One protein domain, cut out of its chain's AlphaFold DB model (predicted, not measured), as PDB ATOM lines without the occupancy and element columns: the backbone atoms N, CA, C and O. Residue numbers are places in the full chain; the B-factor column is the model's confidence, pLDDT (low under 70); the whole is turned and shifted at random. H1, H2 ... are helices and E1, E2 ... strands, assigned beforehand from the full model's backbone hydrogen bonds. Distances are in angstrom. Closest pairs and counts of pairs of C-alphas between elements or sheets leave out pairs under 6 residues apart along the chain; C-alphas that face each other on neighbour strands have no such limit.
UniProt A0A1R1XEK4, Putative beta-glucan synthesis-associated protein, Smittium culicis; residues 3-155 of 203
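This is residues 3 to 155 of the 203 residues of the protein "Putative beta-glucan synthesis-associated protein" of Smittium culicis (UniProt A0A1R1XEK4). With little regular structure, this is a small sandwich, the sheet E2-E7-E6-E5 face to face with E1-E4-E3, and a long unnamed tail, of which residues 123 to 138 stick out. The printed part has 153 residues, 40 in named elements, mostly strand: E1 to E7, then H1; both sheets are antiparallel. It is only just compact, close to loose: radius of gyration of the C-alphas 17.5 A, spans 48 by 41 by 32 A.

E1, residues 3 to 5, begins at C-alpha 3 (312.606, 386.765, 287.912). E2 is residues 19 to 21, E3 35 to 37. E4, 46 to 53, 20.7 A long, bends by 59 degrees at residue 49. E5, 68 to 73, E6, 79 to 84, and E7, 87 to 93, measure 17.2, 17.0 and 17.6 A. H1, 94 to 97, ends at C-alpha 97 (311.903, 392.056, 296.747).

E5, E6 and E7 form a meander, antiparallel neighbours in turn; N 71 and O 81 are within hydrogen-bond range at 2.8 A. The sheets' facing parts are 9.6 A centre to centre. H1, too short for an O i to N i+4 pair, only grazes the larger sheet.

The printed part has no cut; links E1 to E2, E2 to E3 and E4 to E5 are long. No printed residue is under 70 in pLDDT.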
ATOM      1  N   PHE A   3     311.347 386.427 287.274       94.62
ATOM      2  CA  PHE A   3     312.606 386.765 287.912       94.62
ATOM      3  C   PHE A   3     312.814 385.822 289.097       94.62
ATOM      4  O   PHE A   3     312.002 385.801 290.025       94.62
ATOM      5  N   GLN A   4     313.877 385.020 289.035       93.19
ATOM      6  CA  GLN A   4     314.287 384.154 290.136       93.19
ATOM      7  C   GLN A   4     315.083 384.975 291.138       93.19
ATOM      8  O   GLN A   4     315.971 385.735 290.756       93.19
ATOM      9  N   VAL A   5     314.750 384.829 292.412       91.88
ATOM     10  CA  VAL A   5     315.311 385.654 293.474       91.88
ATOM     11  C   VAL A   5     316.035 384.768 294.453       91.88
ATOM     12  O   VAL A   5     315.482 383.771 294.893       91.88
ATOM     13  N   ALA A   6     317.241 385.172 294.822       88.12
ATOM     14  CA  ALA A   6     317.956 384.665 295.975       88.12
ATOM     15  C   ALA A   6     318.599 385.853 296.718       88.12
ATOM     16  O   ALA A   6     318.910 386.867 296.087       88.12
ATOM     17  N   PRO A   7     318.808 385.757 298.040       89.38
ATOM     18  CA  PRO A   7     318.301 384.709 298.932       89.38
ATOM     19  C   PRO A   7     316.758 384.726 299.065       89.38
ATOM     20  O   PRO A   7     316.114 385.724 298.721       89.38
ATOM     21  N   PHE A   8     316.165 383.610 299.517       90.31
ATOM     22  CA  PHE A   8     314.703 383.415 299.549       90.31
ATOM     23  C   PHE A   8     314.036 384.017 300.789       90.31
ATOM     24  O   PHE A   8     314.433 383.759 301.929       90.31
ATOM     25  N   ASP A   9     312.947 384.745 300.578       89.75
ATOM     26  CA  ASP A   9     312.089 385.227 301.651       89.75
ATOM     27  C   ASP A   9     311.344 384.096 302.337       89.75
ATOM     28  O   ASP A   9     310.870 383.145 301.711       89.75
ATOM     29  N   HIS A  10     311.120 384.284 303.633       86.19
ATOM     30  CA  HIS A  10     310.135 383.519 304.364       86.19
ATOM     31  C   HIS A  10     308.787 383.682 303.652       86.19
ATOM     32  O   HIS A  10     308.351 384.808 303.424       86.19
ATOM     33  N   GLN A  11     308.167 382.561 303.274       88.75
ATOM     34  CA  GLN A  11     306.908 382.489 302.511       88.75
ATOM     35  C   GLN A  11     306.946 383.019 301.066       88.75
ATOM     36  O   GLN A  11     305.904 383.052 300.412       88.75
ATOM     37  N   HIS A  12     308.124 383.339 300.518       91.81
ATOM     38  CA  HIS A  12     308.270 383.793 299.129       91.81
ATOM     39  C   HIS A  12     307.424 385.036 298.795       91.81
ATOM     40  O   HIS A  12     306.909 385.174 297.680       91.81
ATOM     41  N   ASP A  13     307.238 385.925 299.770       88.62
ATOM     42  CA  ASP A  13     306.415 387.116 299.600       88.62
ATOM     43  C   ASP A  13     307.038 388.133 298.641       88.62
ATOM     44  O   ASP A  13     308.246 388.184 298.423       88.62
ATOM     45  N   THR A  14     306.176 388.947 298.035       91.44
ATOM     46  CA  THR A  14     306.561 390.015 297.106       91.44
ATOM     47  C   THR A  14     305.703 391.247 297.359       91.44
ATOM     48  O   THR A  14     304.566 391.147 297.829       91.44
ATOM     49  N   ILE A  15     306.237 392.429 297.054       93.31
ATOM     50  CA  ILE A  15     305.539 393.699 297.276       93.31
ATOM     51  C   ILE A  15     304.776 394.082 296.005       93.31
ATOM     52  O   ILE A  15     305.346 394.583 295.040       93.31
ATOM     53  N   ALA A  16     303.458 393.863 296.018       92.00
ATOM     54  CA  ALA A  16     302.592 394.064 294.853       92.00
ATOM     55  C   ALA A  16     302.594 395.497 294.297       92.00
ATOM     56  O   ALA A  16     302.462 395.677 293.093       92.00
ATOM     57  N   SER A  17     302.790 396.514 295.141       94.19
ATOM     58  CA  SER A  17     302.849 397.919 294.709       94.19
ATOM     59  C   SER A  17     304.097 398.272 293.890       94.19
ATOM     60  O   SER A  17     304.150 399.353 293.309       94.19
ATOM     61  N   ALA A  18     305.088 397.381 293.838       95.31
ATOM     62  CA  ALA A  18     306.291 397.502 293.015       95.31
ATOM     63  C   ALA A  18     306.221 396.640 291.739       95.31
ATOM     64  O   ALA A  18     307.240 396.381 291.097       95.31
ATOM     65  N   MET A  19     305.022 396.154 291.402       96.62
ATOM     66  CA  MET A  19     304.761 395.343 290.222       96.62
ATOM     67  C   MET A  19     303.662 395.987 289.378       96.62
ATOM     68  O   MET A  19     302.611 396.371 289.887       96.62
ATOM     69  N   GLU A  20     303.890 396.074 288.072       97.62
ATOM     70  CA  GLU A  20     302.931 396.630 287.118       97.62
ATOM     71  C   GLU A  20     302.541 395.565 286.095       97.62
ATOM     72  O   GLU A  20     303.398 394.866 285.554       97.62
ATOM     73  N   TYR A  21     301.245 395.474 285.798       97.31
ATOM     74  CA  TYR A  21     300.683 394.523 284.842       97.31
ATOM     75  C   TYR A  21     299.882 395.280 283.794       97.31
ATOM     76  O   TYR A  21     299.096 396.172 284.119       97.31
ATOM     77  N   ARG A  22     300.054 394.905 282.529       96.69
ATOM     78  CA  ARG A  22     299.312 395.492 281.420       96.69
ATOM     79  C   ARG A  22     298.896 394.420 280.425       96.69
ATOM     80  O   ARG A  22     299.674 393.533 280.070       96.69
ATOM     81  N   ASN A  23     297.657 394.537 279.966       95.62
ATOM     82  CA  ASN A  23     297.116 393.695 278.910       95.62
ATOM     83  C   ASN A  23     297.458 394.285 277.542       95.62
ATOM     84  O   ASN A  23     297.556 395.507 277.386       95.62
ATOM     85  N   LEU A  24     297.594 393.422 276.539       93.81
ATOM     86  CA  LEU A  24     297.623 393.867 275.153       93.81
ATOM     87  C   LEU A  24     296.263 394.481 274.769       93.81
ATOM     88  O   LEU A  24     295.219 394.032 275.256       93.81
ATOM     89  N   PRO A  25     296.247 395.503 273.897       87.88
ATOM     90  CA  PRO A  25     295.003 396.017 273.338       87.88
ATOM     91  C   PRO A  25     294.317 394.945 272.477       87.88
ATOM     92  O   PRO A  25     294.980 394.102 271.878       87.88
ATOM     93  N   GLY A  26     292.984 394.995 272.383       79.19
ATOM     94  CA  GLY A  26     292.219 394.064 271.539       79.19
ATOM     95  C   GLY A  26     292.019 392.671 272.144       79.19
ATOM     96  O   GLY A  26     291.959 391.689 271.406       79.19
ATOM     97  N   GLY A  27     291.927 392.584 273.477       71.56
ATOM     98  CA  GLY A  27     291.659 391.332 274.187       71.56
ATOM     99  C   GLY A  27     290.441 390.582 273.636       71.56
ATOM    100  O   GLY A  27     289.476 391.183 273.162       71.56
ATOM    101  N   ASN A  28     290.489 389.252 273.696       78.75
ATOM    102  CA  ASN A  28     289.409 388.389 273.222       78.75
ATOM    103  C   ASN A  28     288.771 387.594 274.371       78.75
ATOM    104  O   ASN A  28     289.310 387.513 275.474       78.75
ATOM    105  N   ALA A  29     287.629 386.954 274.101       76.88
ATOM    106  CA  ALA A  29     286.904 386.144 275.085       76.88
ATOM    107  C   ALA A  29     287.705 384.942 275.630       76.88
ATOM    108  O   ALA A  29     287.316 384.353 276.633       76.88
ATOM    109  N   ARG A  30     288.824 384.572 274.988       82.75
ATOM    110  CA  ARG A  30     289.739 383.510 275.443       82.75
ATOM    111  C   ARG A  30     290.854 384.048 276.348       82.75
ATOM    112  O   ARG A  30     291.723 383.287 276.755       82.75
ATOM    113  N   GLY A  31     290.855 385.351 276.638       89.44
ATOM    114  CA  GLY A  31     291.847 386.003 277.484       89.44
ATOM    115  C   GLY A  31     293.216 386.181 276.828       89.44
ATOM    116  O   GLY A  31     294.173 386.439 277.548       89.44
ATOM    117  N   VAL A  32     293.339 386.051 275.501       92.00
ATOM    118  CA  VAL A  32     294.605 386.321 274.798       92.00
ATOM    119  C   VAL A  32     295.032 387.765 275.047       92.00
ATOM    120  O   VAL A  32     294.218 388.687 274.976       92.00
ATOM    121  N   GLY A  33     296.318 387.946 275.338       93.56
ATOM    122  CA  GLY A  33     296.921 389.232 275.656       93.56
ATOM    123  C   GLY A  33     296.725 389.684 277.101       93.56
ATOM    124  O   GLY A  33     297.235 390.744 277.463       93.56
ATOM    125  N   VAL A  34     296.022 388.908 277.932       96.19
ATOM    126  CA  VAL A  34     295.904 389.185 279.366       96.19
ATOM    127  C   VAL A  34     297.200 388.804 280.075       96.19
ATOM    128  O   VAL A  34     297.740 387.716 279.863       96.19
ATOM    129  N   THR A  35     297.672 389.700 280.939       96.94
ATOM    130  CA  THR A  35     298.806 389.464 281.833       96.94
ATOM    131  C   THR A  35     298.338 389.552 283.274       96.94
ATOM    132  O   THR A  35     297.752 390.556 283.676       96.94
ATOM    133  N   SER A  36     298.614 388.523 284.067       95.50
ATOM    134  CA  SER A  36     298.190 388.446 285.463       95.50
ATOM    135  C   SER A  36     299.327 387.982 286.380       95.50
ATOM    136  O   SER A  36     300.291 387.360 285.914       95.50
ATOM    137  N   PRO A  37     299.248 388.279 287.691       95.00
ATOM    138  CA  PRO A  37     300.174 387.723 288.668       95.00
ATOM    139  C   PRO A  37     300.189 386.196 288.602       95.00
ATOM    140  O   PRO A  37     299.137 385.556 288.565       95.00
ATOM    141  N   ASN A  38     301.382 385.605 288.609       93.50
ATOM    142  CA  ASN A  38     301.509 384.158 288.708       93.50
ATOM    143  C   ASN A  38     301.217 383.714 290.146       93.50
ATOM    144  O   ASN A  38     301.768 384.266 291.099       93.50
ATOM    145  N   THR A  39     300.372 382.700 290.311       91.81
ATOM    146  CA  THR A  39     300.074 382.122 291.628       91.81
ATOM    147  C   THR A  39     301.241 381.298 292.170       91.81
ATOM    148  O   THR A  39     301.372 381.148 293.384       91.81
ATOM    149  N   TYR A  40     302.121 380.806 291.295       90.69
ATOM    150  CA  TYR A  40     303.349 380.131 291.692       90.69
ATOM    151  C   TYR A  40     304.429 381.136 292.112       90.69
ATOM    152  O   TYR A  40     304.912 381.923 291.296       90.69
ATOM    153  N   ARG A  41     304.839 381.070 293.384       91.75
ATOM    154  CA  ARG A  41     305.876 381.940 293.975       91.75
ATOM    155  C   ARG A  41     307.223 381.251 294.182       91.75
ATOM    156  O   ARG A  41     308.169 381.893 294.629       91.75
ATOM    157  N   GLY A  42     307.321 379.964 293.852       90.12
ATOM    158  CA  GLY A  42     308.515 379.163 294.094       90.12
ATOM    159  C   GLY A  42     308.259 377.910 294.930       90.12
ATOM    160  O   GLY A  42     307.118 377.506 295.154       90.12
ATOM    161  N   GLY A  43     309.342 377.278 295.367       87.75
ATOM    162  CA  GLY A  43     309.364 376.096 296.224       87.75
ATOM    163  C   GLY A  43     310.560 376.161 297.172       87.75
ATOM    164  O   GLY A  43     311.243 377.169 297.243       87.75
ATOM    165  N   PHE A  44     310.866 375.081 297.883       86.00
ATOM    166  CA  PHE A  44     311.960 375.093 298.869       86.00
ATOM    167  C   PHE A  44     313.360 375.382 298.279       86.00
ATOM    168  O   PHE A  44     314.263 375.745 299.025       86.00
ATOM    169  N   LEU A  45     313.538 375.234 296.958       89.19
ATOM    170  CA  LEU A  45     314.791 375.510 296.236       89.19
ATOM    171  C   LEU A  45     314.750 376.774 295.366       89.19
ATOM    172  O   LEU A  45     315.729 377.038 294.676       89.19
ATOM    173  N   GLN A  46     313.640 377.518 295.330       90.50
ATOM    174  CA  GLN A  46     313.530 378.699 294.466       90.50
ATOM    175  C   GLN A  46     312.457 379.676 294.940       90.50
ATOM    176  O   GLN A  46     311.371 379.252 295.321       90.50
ATOM    177  N   GLN A  47     312.706 380.976 294.792       93.62
ATOM    178  CA  GLN A  47     311.687 382.022 294.855       93.62
ATOM    179  C   GLN A  47     311.556 382.689 293.486       93.62
ATOM    180  O   GLN A  47     312.557 383.035 292.864       93.62
ATOM    181  N   SER A  48     310.322 382.922 293.037       93.69
ATOM    182  CA  SER A  48     310.032 383.544 291.743       93.69
ATOM    183  C   SER A  48     309.054 384.703 291.888       93.69
ATOM    184  O   SER A  48     307.925 384.522 292.343       93.69
ATOM    185  N   VAL A  49     309.448 385.874 291.387       95.19
ATOM    186  CA  VAL A  49     308.538 386.996 291.126       95.19
ATOM    187  C   VAL A  49     308.128 386.912 289.662       95.19
ATOM    188  O   VAL A  49     308.969 387.009 288.766       95.19
ATOM    189  N   SER A  50     306.850 386.650 289.382       95.62
ATOM    190  CA  SER A  50     306.448 386.297 288.018       95.62
ATOM    191  C   SER A  50     305.018 386.666 287.647       95.62
ATOM    192  O   SER A  50     304.152 386.887 288.494       95.62
ATOM    193  N   ALA A  51     304.790 386.698 286.337       96.94
ATOM    194  CA  ALA A  51     303.502 386.926 285.708       96.94
ATOM    195  C   ALA A  51     303.248 385.887 284.611       96.94
ATOM    196  O   ALA A  51     304.175 385.453 283.906       96.94
ATOM    197  N   VAL A  52     301.977 385.526 284.453       95.50
ATOM    198  CA  VAL A  52     301.479 384.691 283.359       95.50
ATOM    199  C   VAL A  52     300.925 385.615 282.282       95.50
ATOM    200  O   VAL A  52     300.167 386.533 282.580       95.50
ATOM    201  N   HIS A  53     301.328 385.384 281.036       94.81
ATOM    202  CA  HIS A  53     300.796 386.083 279.871       94.81
ATOM    203  C   HIS A  53     300.141 385.067 278.948       94.81
ATOM    204  O   HIS A  53     300.752 384.054 278.608       94.81
ATOM    205  N   HIS A  54     298.897 385.324 278.565       93.75
ATOM    206  CA  HIS A  54     298.148 384.440 277.684       93.75
ATOM    207  C   HIS A  54     298.477 384.731 276.219       93.75
ATOM    208  O   HIS A  54     298.057 385.744 275.662       93.75
ATOM    209  N   VAL A  55     299.204 383.807 275.599       90.38
ATOM    210  CA  VAL A  55     299.595 383.865 274.186       90.38
ATOM    211  C   VAL A  55     298.538 383.217 273.291       90.38
ATOM    212  O   VAL A  55     297.802 382.326 273.715       90.38
ATOM    213  N   ASP A  56     298.448 383.658 272.038       88.06
ATOM    214  CA  ASP A  56     297.535 383.059 271.064       88.06
ATOM    215  C   ASP A  56     298.132 381.772 270.476       88.06
ATOM    216  O   ASP A  56     299.259 381.774 269.988       88.06
ATOM    217  N   ASN A  57     297.369 380.678 270.416       87.44
ATOM    218  CA  ASN A  57     297.855 379.407 269.859       87.44
ATOM    219  C   ASN A  57     298.315 379.502 268.389       87.44
ATOM    220  O   ASN A  57     299.056 378.631 267.920       87.44
ATOM    221  N   SER A  58     297.911 380.536 267.644       87.94
ATOM    222  CA  SER A  58     298.403 380.811 266.290       87.94
ATOM    223  C   SER A  58     299.913 381.055 266.224       87.94
ATOM    224  O   SER A  58     300.481 380.824 265.165       87.94
ATOM    225  N   VAL A  59     300.580 381.427 267.324       87.31
ATOM    226  CA  VAL A  59     302.036 381.685 267.358       87.31
ATOM    227  C   VAL A  59     302.893 380.421 267.496       87.31
ATOM    228  O   VAL A  59     304.116 380.486 267.536       87.31
ATOM    229  N   SER A  60     302.267 379.242 267.558       83.88
ATOM    230  CA  SER A  60     302.974 377.957 267.595       83.88
ATOM    231  C   SER A  60     303.039 377.285 266.218       83.88
ATOM    232  O   SER A  60     302.254 377.580 265.314       83.88
ATOM    233  N   GLY A  61     303.983 376.354 266.047       81.19
ATOM    234  CA  GLY A  61     304.091 375.525 264.840       81.19
ATOM    235  C   GLY A  61     304.421 376.296 263.557       81.19
ATOM    236  O   GLY A  61     304.010 375.871 262.483       81.19
ATOM    237  N   GLY A  62     305.096 377.445 263.668       81.19
ATOM    238  CA  GLY A  62     305.549 378.247 262.524       81.19
ATOM    239  C   GLY A  62     304.457 378.981 261.747       81.19
ATOM    240  O   GLY A  62     304.717 379.465 260.652       81.19
ATOM    241  N   ARG A  63     303.239 379.086 262.293       88.12
ATOM    242  CA  ARG A  63     302.116 379.775 261.632       88.12
ATOM    243  C   ARG A  63     302.189 381.299 261.749       88.12
ATOM    244  O   ARG A  63     301.728 382.002 260.855       88.12
ATOM    245  N   LYS A  64     302.725 381.806 262.860       91.50
ATOM    246  CA  LYS A  64     302.851 383.237 263.151       91.50
ATOM    247  C   LYS A  64     304.023 383.461 264.102       91.50
ATOM    248  O   LYS A  64     304.233 382.657 265.004       91.50
ATOM    249  N   PHE A  65     304.745 384.560 263.914       92.12
ATOM    250  CA  PHE A  65     305.775 385.016 264.845       92.12
ATOM    251  C   PHE A  65     305.217 386.083 265.784       92.12
ATOM    252  O   PHE A  65     304.369 386.892 265.400       92.12
ATOM    253  N   GLU A  66     305.719 386.084 267.012       92.44
ATOM    254  CA  GLU A  66     305.420 387.084 268.026       92.44
ATOM    255  C   GLU A  66     306.728 387.680 268.544       92.44
ATOM    256  O   GLU A  66     307.727 386.975 268.686       92.44
ATOM    257  N   THR A  67     306.738 388.989 268.793       95.12
ATOM    258  CA  THR A  67     307.929 389.666 269.316       95.12
ATOM    259  C   THR A  67     307.849 389.739 270.832       95.12
ATOM    260  O   THR A  67     306.924 390.344 271.373       95.12
ATOM    261  N   TYR A  68     308.849 389.187 271.512       96.12
ATOM    262  CA  TYR A  68     309.020 389.325 272.955       96.12
ATOM    263  C   TYR A  68     310.200 390.245 273.250       96.12
ATOM    264  O   TYR A  68     311.186 390.260 272.516       96.12
ATOM    265  N   GLY A  69     310.087 391.021 274.323       97.25
ATOM    266  CA  GLY A  69     311.146 391.916 274.774       97.25
ATOM    267  C   GLY A  69     311.439 391.734 276.253       97.25
ATOM    268  O   GLY A  69     310.553 391.399 277.042       97.25
ATOM    269  N   PHE A  70     312.690 391.985 276.607       97.12
ATOM    270  CA  PHE A  70     313.194 391.980 277.967       97.12
ATOM    271  C   PHE A  70     314.126 393.175 278.125       97.12
ATOM    272  O   PHE A  70     315.107 393.301 277.396       97.12
ATOM    273  N   GLU A  71     313.797 394.054 279.058       96.69
ATOM    274  CA  GLU A  71     314.608 395.200 279.432       96.69
ATOM    275  C   GLU A  71     315.066 395.031 280.876       96.69
ATOM    276  O   GLU A  71     314.276 394.661 281.750       96.69
ATOM    277  N   TYR A  72     316.350 395.288 281.111       95.12
ATOM    278  CA  TYR A  72     317.015 394.992 282.367       95.12
ATOM    279  C   TYR A  72     317.890 396.160 282.795       95.12
ATOM    280  O   TYR A  72     318.847 396.524 282.108       95.12
ATOM    281  N   VAL A  73     317.562 396.743 283.943       95.44
ATOM    282  CA  VAL A  73     318.369 397.774 284.591       95.44
ATOM    283  C   VAL A  73     318.819 397.221 285.943       95.44
ATOM    284  O   VAL A  73     317.967 397.039 286.812       95.44
ATOM    285  N   PRO A  74     320.119 396.935 286.133       93.44
ATOM    286  CA  PRO A  74     320.636 396.374 287.377       93.44
ATOM    287  C   PRO A  74     320.686 397.402 288.514       93.44
ATOM    288  O   PRO A  74     320.567 398.614 288.305       93.44
ATOM    289  N   GLY A  75     320.906 396.908 289.730       93.38
ATOM    290  CA  GLY A  75     321.249 397.709 290.898       93.38
ATOM    291  C   GLY A  75     320.074 398.045 291.823       93.38
ATOM    292  O   GLY A  75     318.943 397.572 291.650       93.38
ATOM    293  N   PRO A  76     320.321 398.870 292.857       93.81
ATOM    294  CA  PRO A  76     319.387 399.085 293.966       93.81
ATOM    295  C   PRO A  76     318.127 399.864 293.590       93.81
ATOM    296  O   PRO A  76     317.126 399.790 294.298       93.81
ATOM    297  N   ARG A  77     318.151 400.595 292.470       94.75
ATOM    298  CA  ARG A  77     316.982 401.272 291.872       94.75
ATOM    299  C   ARG A  77     316.628 400.690 290.500       94.75
ATOM    300  O   ARG A  77     316.001 401.363 289.685       94.75
ATOM    301  N   GLY A  78     317.106 399.478 290.236       95.69
ATOM    302  CA  GLY A  78     316.913 398.771 288.986       95.69
ATOM    303  C   GLY A  78     315.478 398.292 288.778       95.69
ATOM    304  O   GLY A  78     314.660 398.286 289.702       95.69
ATOM    305  N   TYR A  79     315.191 397.855 287.556       97.50
ATOM    306  CA  TYR A  79     313.933 397.213 287.196       97.50
ATOM    307  C   TYR A  79     314.126 396.182 286.090       97.50
ATOM    308  O   TYR A  79     315.124 396.180 285.369       97.50
ATOM    309  N   ILE A  80     313.119 395.330 285.945       97.88
ATOM    310  CA  ILE A  80     312.985 394.378 284.855       97.88
ATOM    311  C   ILE A  80     311.629 394.613 284.201       97.88
ATOM    312  O   ILE A  80     310.606 394.670 284.890       97.88
ATOM    313  N   GLN A  81     311.613 394.763 282.880       98.25
ATOM    314  CA  GLN A  81     310.391 394.949 282.110       98.25
ATOM    315  C   GLN A  81     310.304 393.944 280.966       98.25
ATOM    316  O   GLN A  81     311.230 393.777 280.177       98.25
ATOM    317  N   TRP A  82     309.151 393.294 280.860       98.38
ATOM    318  CA  TRP A  82     308.829 392.387 279.773       98.38
ATOM    319  C   TRP A  82     307.835 393.020 278.808       98.38
ATOM    320  O   TRP A  82     306.909 393.736 279.209       98.38
ATOM    321  N   TYR A  83     308.010 392.687 277.534       97.88
ATOM    322  CA  TYR A  83     307.196 393.161 276.428       97.88
ATOM    323  C   TYR A  83     306.627 391.979 275.650       97.88
ATOM    324  O   TYR A  83     307.317 390.982 275.433       97.88
ATOM    325  N   ALA A  84     305.401 392.140 275.165       95.38
ATOM    326  CA  ALA A  84     304.800 391.296 274.141       95.38
ATOM    327  C   ALA A  84     304.316 392.208 273.007       95.38
ATOM    328  O   ALA A  84     303.666 393.219 273.259       95.38
ATOM    329  N   ASN A  85     304.682 391.912 271.762       93.25
ATOM    330  CA  ASN A  85     304.393 392.734 270.579       93.25
ATOM    331  C   ASN A  85     304.767 394.219 270.735       93.25
ATOM    332  O   ASN A  85     304.013 395.107 270.345       93.25
ATOM    333  N   GLY A  86     305.922 394.497 271.350       94.56
ATOM    334  CA  GLY A  86     306.404 395.865 271.588       94.56
ATOM    335  C   GLY A  86     305.640 396.638 272.672       94.56
ATOM    336  O   GLY A  86     305.947 397.796 272.939       94.56
ATOM    337  N   ILE A  87     304.667 396.011 273.332       96.06
ATOM    338  CA  ILE A  87     303.874 396.591 274.415       96.06
ATOM    339  C   ILE A  87     304.443 396.082 275.746       96.06
ATOM    340  O   ILE A  87     304.494 394.867 275.934       96.06
ATOM    341  N   PRO A  88     304.835 396.955 276.696       97.62
ATOM    342  CA  PRO A  88     305.151 396.519 278.052       97.62
ATOM    343  C   PRO A  88     303.938 395.844 278.694       97.62
ATOM    344  O   PRO A  88     302.839 396.403 278.667       97.62
ATOM    345  N   VAL A  89     304.142 394.655 279.259       97.75
ATOM    346  CA  VAL A  89     303.073 393.815 279.831       97.75
ATOM    347  C   VAL A  89     303.295 393.466 281.295       97.75
ATOM    348  O   VAL A  89     302.331 393.258 282.030       97.75
ATOM    349  N   PHE A  90     304.548 393.426 281.737       98.38
ATOM    350  CA  PHE A  90     304.902 393.169 283.125       98.38
ATOM    351  C   PHE A  90     306.152 393.965 283.481       98.38
ATOM    352  O   PHE A  90     307.092 394.025 282.685       98.38
ATOM    353  N   LYS A  91     306.163 394.583 284.656       98.25
ATOM    354  CA  LYS A  91     307.327 395.271 285.206       98.25
ATOM    355  C   LYS A  91     307.461 394.952 286.677       98.25
ATOM    356  O   LYS A  91     306.460 394.913 287.388       98.25
ATOM    357  N   ILE A  92     308.698 394.791 287.119       97.19
ATOM    358  CA  ILE A  92     309.058 394.776 288.532       97.19
ATOM    359  C   ILE A  92     310.234 395.713 288.748       97.19
ATOM    360  O   ILE A  92     311.130 395.781 287.908       97.19
ATOM    361  N   ASP A  93     310.254 396.414 289.871       96.31
ATOM    362  CA  ASP A  93     311.446 397.123 290.331       96.31
ATOM    363  C   ASP A  93     312.027 396.477 291.594       96.31
ATOM    364  O   ASP A  93     311.428 395.570 292.178       96.31
ATOM    365  N   SER A  94     313.216 396.915 292.011       94.56
ATOM    366  CA  SER A  94     313.929 396.363 293.173       94.56
ATOM    367  C   SER A  94     313.099 396.331 294.466       94.56
ATOM    368  O   SER A  94     313.326 395.472 295.321       94.56
ATOM    369  N   ARG A  95     312.092 397.205 294.618       95.06
ATOM    370  CA  ARG A  95     311.206 397.226 295.793       95.06
ATOM    371  C   ARG A  95     310.282 396.012 295.842       95.06
ATOM    372  O   ARG A  95     309.758 395.726 296.911       95.06
ATOM    373  N   ALA A  96     310.091 395.279 294.742       94.62
ATOM    374  CA  ALA A  96     309.278 394.060 294.724       94.62
ATOM    375  C   ALA A  96     309.842 392.966 295.648       94.62
ATOM    376  O   ALA A  96     309.078 392.128 296.127       94.62
ATOM    377  N   ILE A  97     311.153 393.013 295.923       92.00
ATOM    378  CA  ILE A  97     311.903 392.056 296.747       92.00
ATOM    379  C   ILE A  97     312.567 392.748 297.947       92.00
ATOM    380  O   ILE A  97     313.791 392.817 298.087       92.00
ATOM    381  N   GLY A  98     311.720 393.282 298.828       91.50
ATOM    382  CA  GLY A  98     312.131 394.001 300.036       91.50
ATOM    383  C   GLY A  98     312.889 393.153 301.072       91.50
ATOM    384  O   GLY A  98     313.052 391.945 300.900       91.50
ATOM    385  N   PRO A  99     313.366 393.771 302.166       91.81
ATOM    386  CA  PRO A  99     314.016 393.055 303.259       91.81
ATOM    387  C   PRO A  99     313.039 392.130 303.994       91.81
ATOM    388  O   PRO A  99     311.871 392.469 304.196       91.81
ATOM    389  N   ASN A 100     313.541 390.998 304.488       90.75
ATOM    390  CA  ASN A 100     312.771 390.026 305.257       90.75
ATOM    391  C   ASN A 100     313.501 389.660 306.556       90.75
ATOM    392  O   ASN A 100     314.539 388.998 306.550       90.75
ATOM    393  N   LYS A 101     312.937 390.074 307.697       90.06
ATOM    394  CA  LYS A 101     313.546 389.848 309.019       90.06
ATOM    395  C   LYS A 101     313.547 388.379 309.447       90.06
ATOM    396  O   LYS A 101     314.467 387.972 310.147       90.06
ATOM    397  N   LEU A 102     312.546 387.593 309.043       91.25
ATOM    398  CA  LEU A 102     312.435 386.179 309.424       91.25
ATOM    399  C   LEU A 102     313.526 385.340 308.751       91.25
ATOM    400  O   LEU A 102     314.149 384.513 309.409       91.25
ATOM    401  N   SER A 103     313.813 385.621 307.479       89.12
ATOM    402  CA  SER A 103     314.932 385.014 306.751       89.12
ATOM    403  C   SER A 103     316.277 385.706 306.987       89.12
ATOM    404  O   SER A 103     317.284 385.237 306.469       89.12
ATOM    405  N   LYS A 104     316.319 386.804 307.757       88.81
ATOM    406  CA  LYS A 104     317.517 387.641 307.975       88.81
ATOM    407  C   LYS A 104     318.130 388.176 306.669       88.81
ATOM    408  O   LYS A 104     319.345 388.240 306.526       88.81
ATOM    409  N   ILE A 105     317.281 388.569 305.719       87.88
ATOM    410  CA  ILE A 105     317.685 389.083 304.403       87.88
ATOM    411  C   ILE A 105     317.473 390.599 304.354       87.88
ATOM    412  O   ILE A 105     316.403 391.101 304.711       87.88
ATOM    413  N   GLY A 106     318.498 391.328 303.906       88.94
ATOM    414  CA  GLY A 106     318.439 392.771 303.657       88.94
ATOM    415  C   GLY A 106     317.682 393.139 302.375       88.94
ATOM    416  O   GLY A 106     317.098 392.292 301.703       88.94
ATOM    417  N   GLN A 107     317.682 394.425 302.016       92.19
ATOM    418  CA  GLN A 107     317.117 394.860 300.735       92.19
ATOM    419  C   GLN A 107     317.900 394.208 299.590       92.19
ATOM    420  O   GLN A 107     319.106 394.418 299.471       92.19
ATOM    421  N   ARG A 108     317.213 393.450 298.735       92.31
ATOM    422  CA  ARG A 108     317.819 392.883 297.529       92.31
ATOM    423  C   ARG A 108     317.759 393.890 296.386       92.31
ATOM    424  O   ARG A 108     316.910 394.782 296.355       92.31
ATOM    425  N   VAL A 109     318.677 393.745 295.446       93.94
ATOM    426  CA  VAL A 109     318.772 394.590 294.254       93.94
ATOM    427  C   VAL A 109     318.370 393.790 293.018       93.94
ATOM    428  O   VAL A 109     318.321 392.560 293.062       93.94
ATOM    429  N   ILE A 110     318.094 394.467 291.903       95.50
ATOM    430  CA  ILE A 110     318.085 393.771 290.612       95.50
ATOM    431  C   ILE A 110     319.535 393.374 290.318       95.50
ATOM    432  O   ILE A 110     320.414 394.228 290.421       95.50
ATOM    433  N   SER A 111     319.790 392.093 290.030       92.31
ATOM    434  CA  SER A 111     321.151 391.534 289.981       92.31
ATOM    435  C   SER A 111     322.095 392.379 289.120       92.31
ATOM    436  O   SER A 111     321.760 392.769 288.001       92.31
ATOM    437  N   GLU A 112     323.273 392.676 289.653       90.25
ATOM    438  CA  GLU A 112     324.327 393.401 288.937       90.25
ATOM    439  C   GLU A 112     325.287 392.453 288.210       90.25
ATOM    440  O   GLU A 112     326.242 392.906 287.579       90.25
ATOM    441  N   GLU A 113     325.041 391.145 288.297       86.88
ATOM    442  CA  GLU A 113     325.890 390.146 287.668       86.88
ATOM    443  C   GLU A 113     325.692 390.092 286.145       86.88
ATOM    444  O   GLU A 113     324.600 390.382 285.637       86.88
ATOM    445  N   PRO A 114     326.736 389.705 285.392       85.38
ATOM    446  CA  PRO A 114     326.623 389.466 283.962       85.38
ATOM    447  C   PRO A 114     325.570 388.398 283.642       85.38
ATOM    448  O   PRO A 114     325.529 387.332 284.250       85.38
ATOM    449  N   MET A 115     324.750 388.668 282.628       88.25
ATOM    450  CA  MET A 115     323.700 387.768 282.150       88.25
ATOM    451  C   MET A 115     323.979 387.355 280.704       88.25
ATOM    452  O   MET A 115     324.603 388.093 279.943       88.25
ATOM    453  N   TYR A 116     323.456 386.201 280.298       92.31
ATOM    454  CA  TYR A 116     323.481 385.734 278.913       92.31
ATOM    455  C   TYR A 116     322.067 385.402 278.431       92.31
ATOM    456  O   TYR A 116     321.155 385.171 279.227       92.31
ATOM    457  N   ILE A 117     321.876 385.386 277.110       94.75
ATOM    458  CA  ILE A 117     320.607 384.996 276.493       94.75
ATOM    459  C   ILE A 117     320.657 383.502 276.190       94.75
ATOM    460  O   ILE A 117     321.558 383.031 275.497       94.75
ATOM    461  N   ILE A 118     319.651 382.775 276.668       95.75
ATOM    462  CA  ILE A 118     319.404 381.379 276.320       95.75
ATOM    463  C   ILE A 118     317.996 381.240 275.754       95.75
ATOM    464  O   ILE A 118     317.036 381.793 276.286       95.75
ATOM    465  N   MET A 119     317.879 380.493 274.660       95.56
ATOM    466  CA  MET A 119     316.601 380.117 274.069       95.56
ATOM    467  C   MET A 119     316.620 378.610 273.858       95.56
ATOM    468  O   MET A 119     317.457 378.089 273.123       95.56
ATOM    469  N   ASN A 120     315.717 377.905 274.529       94.56
ATOM    470  CA  ASN A 120     315.633 376.454 274.493       94.56
ATOM    471  C   ASN A 120     314.181 376.003 274.315       94.56
ATOM    472  O   ASN A 120     313.244 376.670 274.748       94.56
ATOM    473  N   LEU A 121     314.004 374.836 273.698       92.19
ATOM    474  CA  LEU A 121     312.729 374.134 273.649       92.19
ATOM    475  C   LEU A 121     312.818 372.911 274.556       92.19
ATOM    476  O   LEU A 121     313.660 372.042 274.348       92.19
ATOM    477  N   GLY A 122     311.946 372.844 275.554       89.81
ATOM    478  CA  GLY A 122     311.871 371.718 276.473       89.81
ATOM    479  C   GLY A 122     310.481 371.595 277.079       89.81
ATOM    480  O   GLY A 122     309.714 372.554 277.106       89.81
ATOM    481  N   PHE A 123     310.162 370.401 277.564       89.56
ATOM    482  CA  PHE A 123     308.935 370.110 278.292       89.56
ATOM    483  C   PHE A 123     309.268 369.153 279.444       89.56
ATOM    484  O   PHE A 123     310.204 368.362 279.349       89.56
ATOM    485  N   SER A 124     308.553 369.267 280.562       89.56
ATOM    486  CA  SER A 124     308.770 368.450 281.758       89.56
ATOM    487  C   SER A 124     307.470 368.344 282.546       89.56
ATOM    488  O   SER A 124     306.745 369.333 282.663       89.56
ATOM    489  N   ASN A 125     307.227 367.180 283.156       88.75
ATOM    490  CA  ASN A 125     306.127 366.988 284.106       88.75
ATOM    491  C   ASN A 125     306.225 367.936 285.318       88.75
ATOM    492  O   ASN A 125     305.230 368.174 285.994       88.75
ATOM    493  N   SER A 126     307.406 368.507 285.591       84.12
ATOM    494  CA  SER A 126     307.593 369.517 286.639       84.12
ATOM    495  C   SER A 126     307.041 370.902 286.270       84.12
ATOM    496  O   SER A 126     306.883 371.731 287.162       84.12
ATOM    497  N   PHE A 127     306.763 371.176 284.989       79.94
ATOM    498  CA  PHE A 127     306.201 372.455 284.530       79.94
ATOM    499  C   PHE A 127     304.683 372.403 284.317       79.94
ATOM    500  O   PHE A 127     304.017 373.433 284.406       79.94
ATOM    501  N   GLY A 128     304.135 371.220 284.041       83.50
ATOM    502  CA  GLY A 128     302.711 370.990 283.817       83.50
ATOM    503  C   GLY A 128     302.440 369.548 283.389       83.50
ATOM    504  O   GLY A 128     303.367 368.809 283.058       83.50
ATOM    505  N   SER A 129     301.169 369.142 283.398       89.00
ATOM    506  CA  SER A 129     300.767 367.813 282.928       89.00
ATOM    507  C   SER A 129     300.995 367.678 281.424       89.00
ATOM    508  O   SER A 129     300.598 368.559 280.657       89.00
ATOM    509  N   ILE A 130     301.579 366.560 281.005       90.06
ATOM    510  CA  ILE A 130     301.839 366.270 279.597       90.06
ATOM    511  C   ILE A 130     300.794 365.278 279.090       90.06
ATOM    512  O   ILE A 130     300.651 364.182 279.627       90.06
ATOM    513  N   ASP A 131     300.096 365.657 278.023       91.88
ATOM    514  CA  ASP A 131     299.236 364.755 277.264       91.88
ATOM    515  C   ASP A 131     300.087 363.960 276.264       91.88
ATOM    516  O   ASP A 131     300.307 364.377 275.125       91.88
ATOM    517  N   PHE A 132     300.623 362.829 276.724       91.75
ATOM    518  CA  PHE A 132     301.469 361.957 275.910       91.75
ATOM    519  C   PHE A 132     300.713 361.251 274.775       91.75
ATOM    520  O   PHE A 132     301.358 360.787 273.838       91.75
ATOM    521  N   GLU A 133     299.382 361.176 274.828       94.88
ATOM    522  CA  GLU A 133     298.583 360.560 273.763       94.88
ATOM    523  C   GLU A 133     298.461 361.491 272.551       94.88
ATOM    524  O   GLU A 133     298.497 361.034 271.409       94.88
ATOM    525  N   ASN A 134     298.366 362.804 272.791       92.00
ATOM    526  CA  ASN A 134     298.162 363.802 271.738       92.00
ATOM    527  C   ASN A 134     299.414 364.625 271.384       92.00
ATOM    528  O   ASN A 134     299.368 365.442 270.455       92.00
ATOM    529  N   ILE A 135     300.533 364.440 272.093       89.44
ATOM    530  CA  ILE A 135     301.784 365.150 271.800       89.44
ATOM    531  C   ILE A 135     302.328 364.766 270.416       89.44
ATOM    532  O   ILE A 135     302.344 363.602 270.020       89.44
ATOM    533  N   LYS A 136     302.793 365.764 269.656       88.25
ATOM    534  CA  LYS A 136     303.317 365.574 268.297       88.25
ATOM    535  C   LYS A 136     304.801 365.898 268.247       88.25
ATOM    536  O   LYS A 136     305.217 366.972 268.676       88.25
ATOM    537  N   PHE A 137     305.570 364.985 267.661       90.81
ATOM    538  CA  PHE A 137     306.996 365.149 267.396       90.81
ATOM    539  C   PHE A 137     307.297 365.005 265.893       90.81
ATOM    540  O   PHE A 137     306.582 364.268 265.211       90.81
ATOM    541  N   PRO A 138     308.348 365.673 265.371       90.31
ATOM    542  CA  PRO A 138     309.227 366.610 266.080       90.31
ATOM    543  C   PRO A 138     308.529 367.933 266.434       90.31
ATOM    544  O   PRO A 138     307.659 368.408 265.707       90.31
ATOM    545  N   ALA A 139     308.927 368.528 267.560       89.12
ATOM    546  CA  ALA A 139     308.520 369.874 267.958       89.12
ATOM    547  C   ALA A 139     309.647 370.867 267.637       89.12
ATOM    548  O   ALA A 139     310.826 370.513 267.678       89.12
ATOM    549  N   SER A 140     309.299 372.111 267.312       90.81
ATOM    550  CA  SER A 140     310.277 373.135 266.926       90.81
ATOM    551  C   SER A 140     309.954 374.487 267.551       90.81
ATOM    552  O   SER A 140     308.794 374.897 267.603       90.81
ATOM    553  N   LEU A 141     311.004 375.180 267.993       92.50
ATOM    554  CA  LEU A 141     310.988 376.583 268.390       92.50
ATOM    555  C   LEU A 141     311.680 377.356 267.274       92.50
ATOM    556  O   LEU A 141     312.874 377.173 267.045       92.50
ATOM    557  N   LEU A 142     310.916 378.169 266.549       94.00
ATOM    558  CA  LEU A 142     311.439 378.967 265.447       94.00
ATOM    559  C   LEU A 142     311.768 380.366 265.954       94.00
ATOM    560  O   LEU A 142     310.924 381.018 266.568       94.00
ATOM    561  N   ILE A 143     312.986 380.817 265.680       94.50
ATOM    562  CA  ILE A 143     313.480 382.142 266.045       94.50
ATOM    563  C   ILE A 143     313.871 382.829 264.746       94.50
ATOM    564  O   ILE A 143     314.782 382.373 264.061       94.50
ATOM    565  N   ASP A 144     313.154 383.894 264.402       94.88
ATOM    566  CA  ASP A 144     313.425 384.672 263.193       94.88
ATOM    567  C   ASP A 144     314.667 385.555 263.383       94.88
ATOM    568  O   ASP A 144     315.611 385.526 262.599       94.88
ATOM    569  N   TYR A 145     314.718 386.293 264.495       96.38
ATOM    570  CA  TYR A 145     315.856 387.140 264.826       96.38
ATOM    571  C   TYR A 145     316.006 387.349 266.334       96.38
ATOM    572  O   TYR A 145     315.062 387.200 267.110       96.38
ATOM    573  N   VAL A 146     317.205 387.779 266.729       97.81
ATOM    574  CA  VAL A 146     317.508 388.307 268.063       97.81
ATOM    575  C   VAL A 146     318.110 389.692 267.895       97.81
ATOM    576  O   VAL A 146     318.955 389.906 267.027       97.81
ATOM    577  N   ARG A 147     317.682 390.644 268.727       97.12
ATOM    578  CA  ARG A 147     318.305 391.966 268.827       97.12
ATOM    579  C   ARG A 147     318.721 392.210 270.265       97.12
ATOM    580  O   ARG A 147     317.920 392.023 271.176       97.12
ATOM    581  N   LEU A 148     319.966 392.635 270.441       94.69
ATOM    582  CA  LEU A 148     320.525 393.034 271.722       94.69
ATOM    583  C   LEU A 148     320.883 394.514 271.647       94.69
ATOM    584  O   LEU A 148     321.553 394.950 270.713       94.69
ATOM    585  N   TYR A 149     320.425 395.267 272.637       93.31
ATOM    586  CA  TYR A 149     320.658 396.697 272.741       93.31
ATOM    587  C   TYR A 149     321.385 396.989 274.048       93.31
ATOM    588  O   TYR A 149     321.032 396.447 275.093       93.31
ATOM    589  N   GLN A 150     322.370 397.878 273.989       92.19
ATOM    590  CA  GLN A 150     322.909 398.541 275.170       92.19
ATOM    591  C   GLN A 150     322.404 399.977 275.179       92.19
ATOM    592  O   GLN A 150     322.290 400.614 274.130       92.19
ATOM    593  N   HIS A 151     322.078 400.487 276.362       89.62
ATOM    594  CA  HIS A 151     321.724 401.892 276.494       89.62
ATOM    595  C   HIS A 151     322.947 402.745 276.115       89.62
ATOM    596  O   HIS A 151     324.036 402.440 276.606       89.62
ATOM    597  N   PRO A 152     322.799 403.802 275.294       91.44
ATOM    598  CA  PRO A 152     323.937 404.579 274.789       91.44
ATOM    599  C   PRO A 152     324.806 405.147 275.920       91.44
ATOM    600  O   PRO A 152     326.027 405.119 275.831       91.44
ATOM    601  N   ASP A 153     324.180 405.550 277.027       90.06
ATOM    602  CA  ASP A 153     324.885 406.090 278.199       90.06
ATOM    603  C   ASP A 153     325.420 405.023 279.178       90.06
ATOM    604  O   ASP A 153     325.935 405.363 280.239       90.06
ATOM    605  N   ARG A 154     325.229 403.725 278.899       84.00
ATOM    606  CA  ARG A 154     325.610 402.613 279.800       84.00
ATOM    607  C   ARG A 154     326.203 401.438 279.027       84.00
ATOM    608  O   ARG A 154     325.817 400.285 279.222       84.00
ATOM    609  N   ILE A 155     327.122 401.734 278.116       86.06
ATOM    610  CA  ILE A 155     327.850 400.713 277.366       86.06
ATOM    611  C   ILE A 155     328.924 400.114 278.274       86.06
ATOM    612  O   ILE A 155     329.800 400.819 278.769       86.06
TER     613      ILE A 155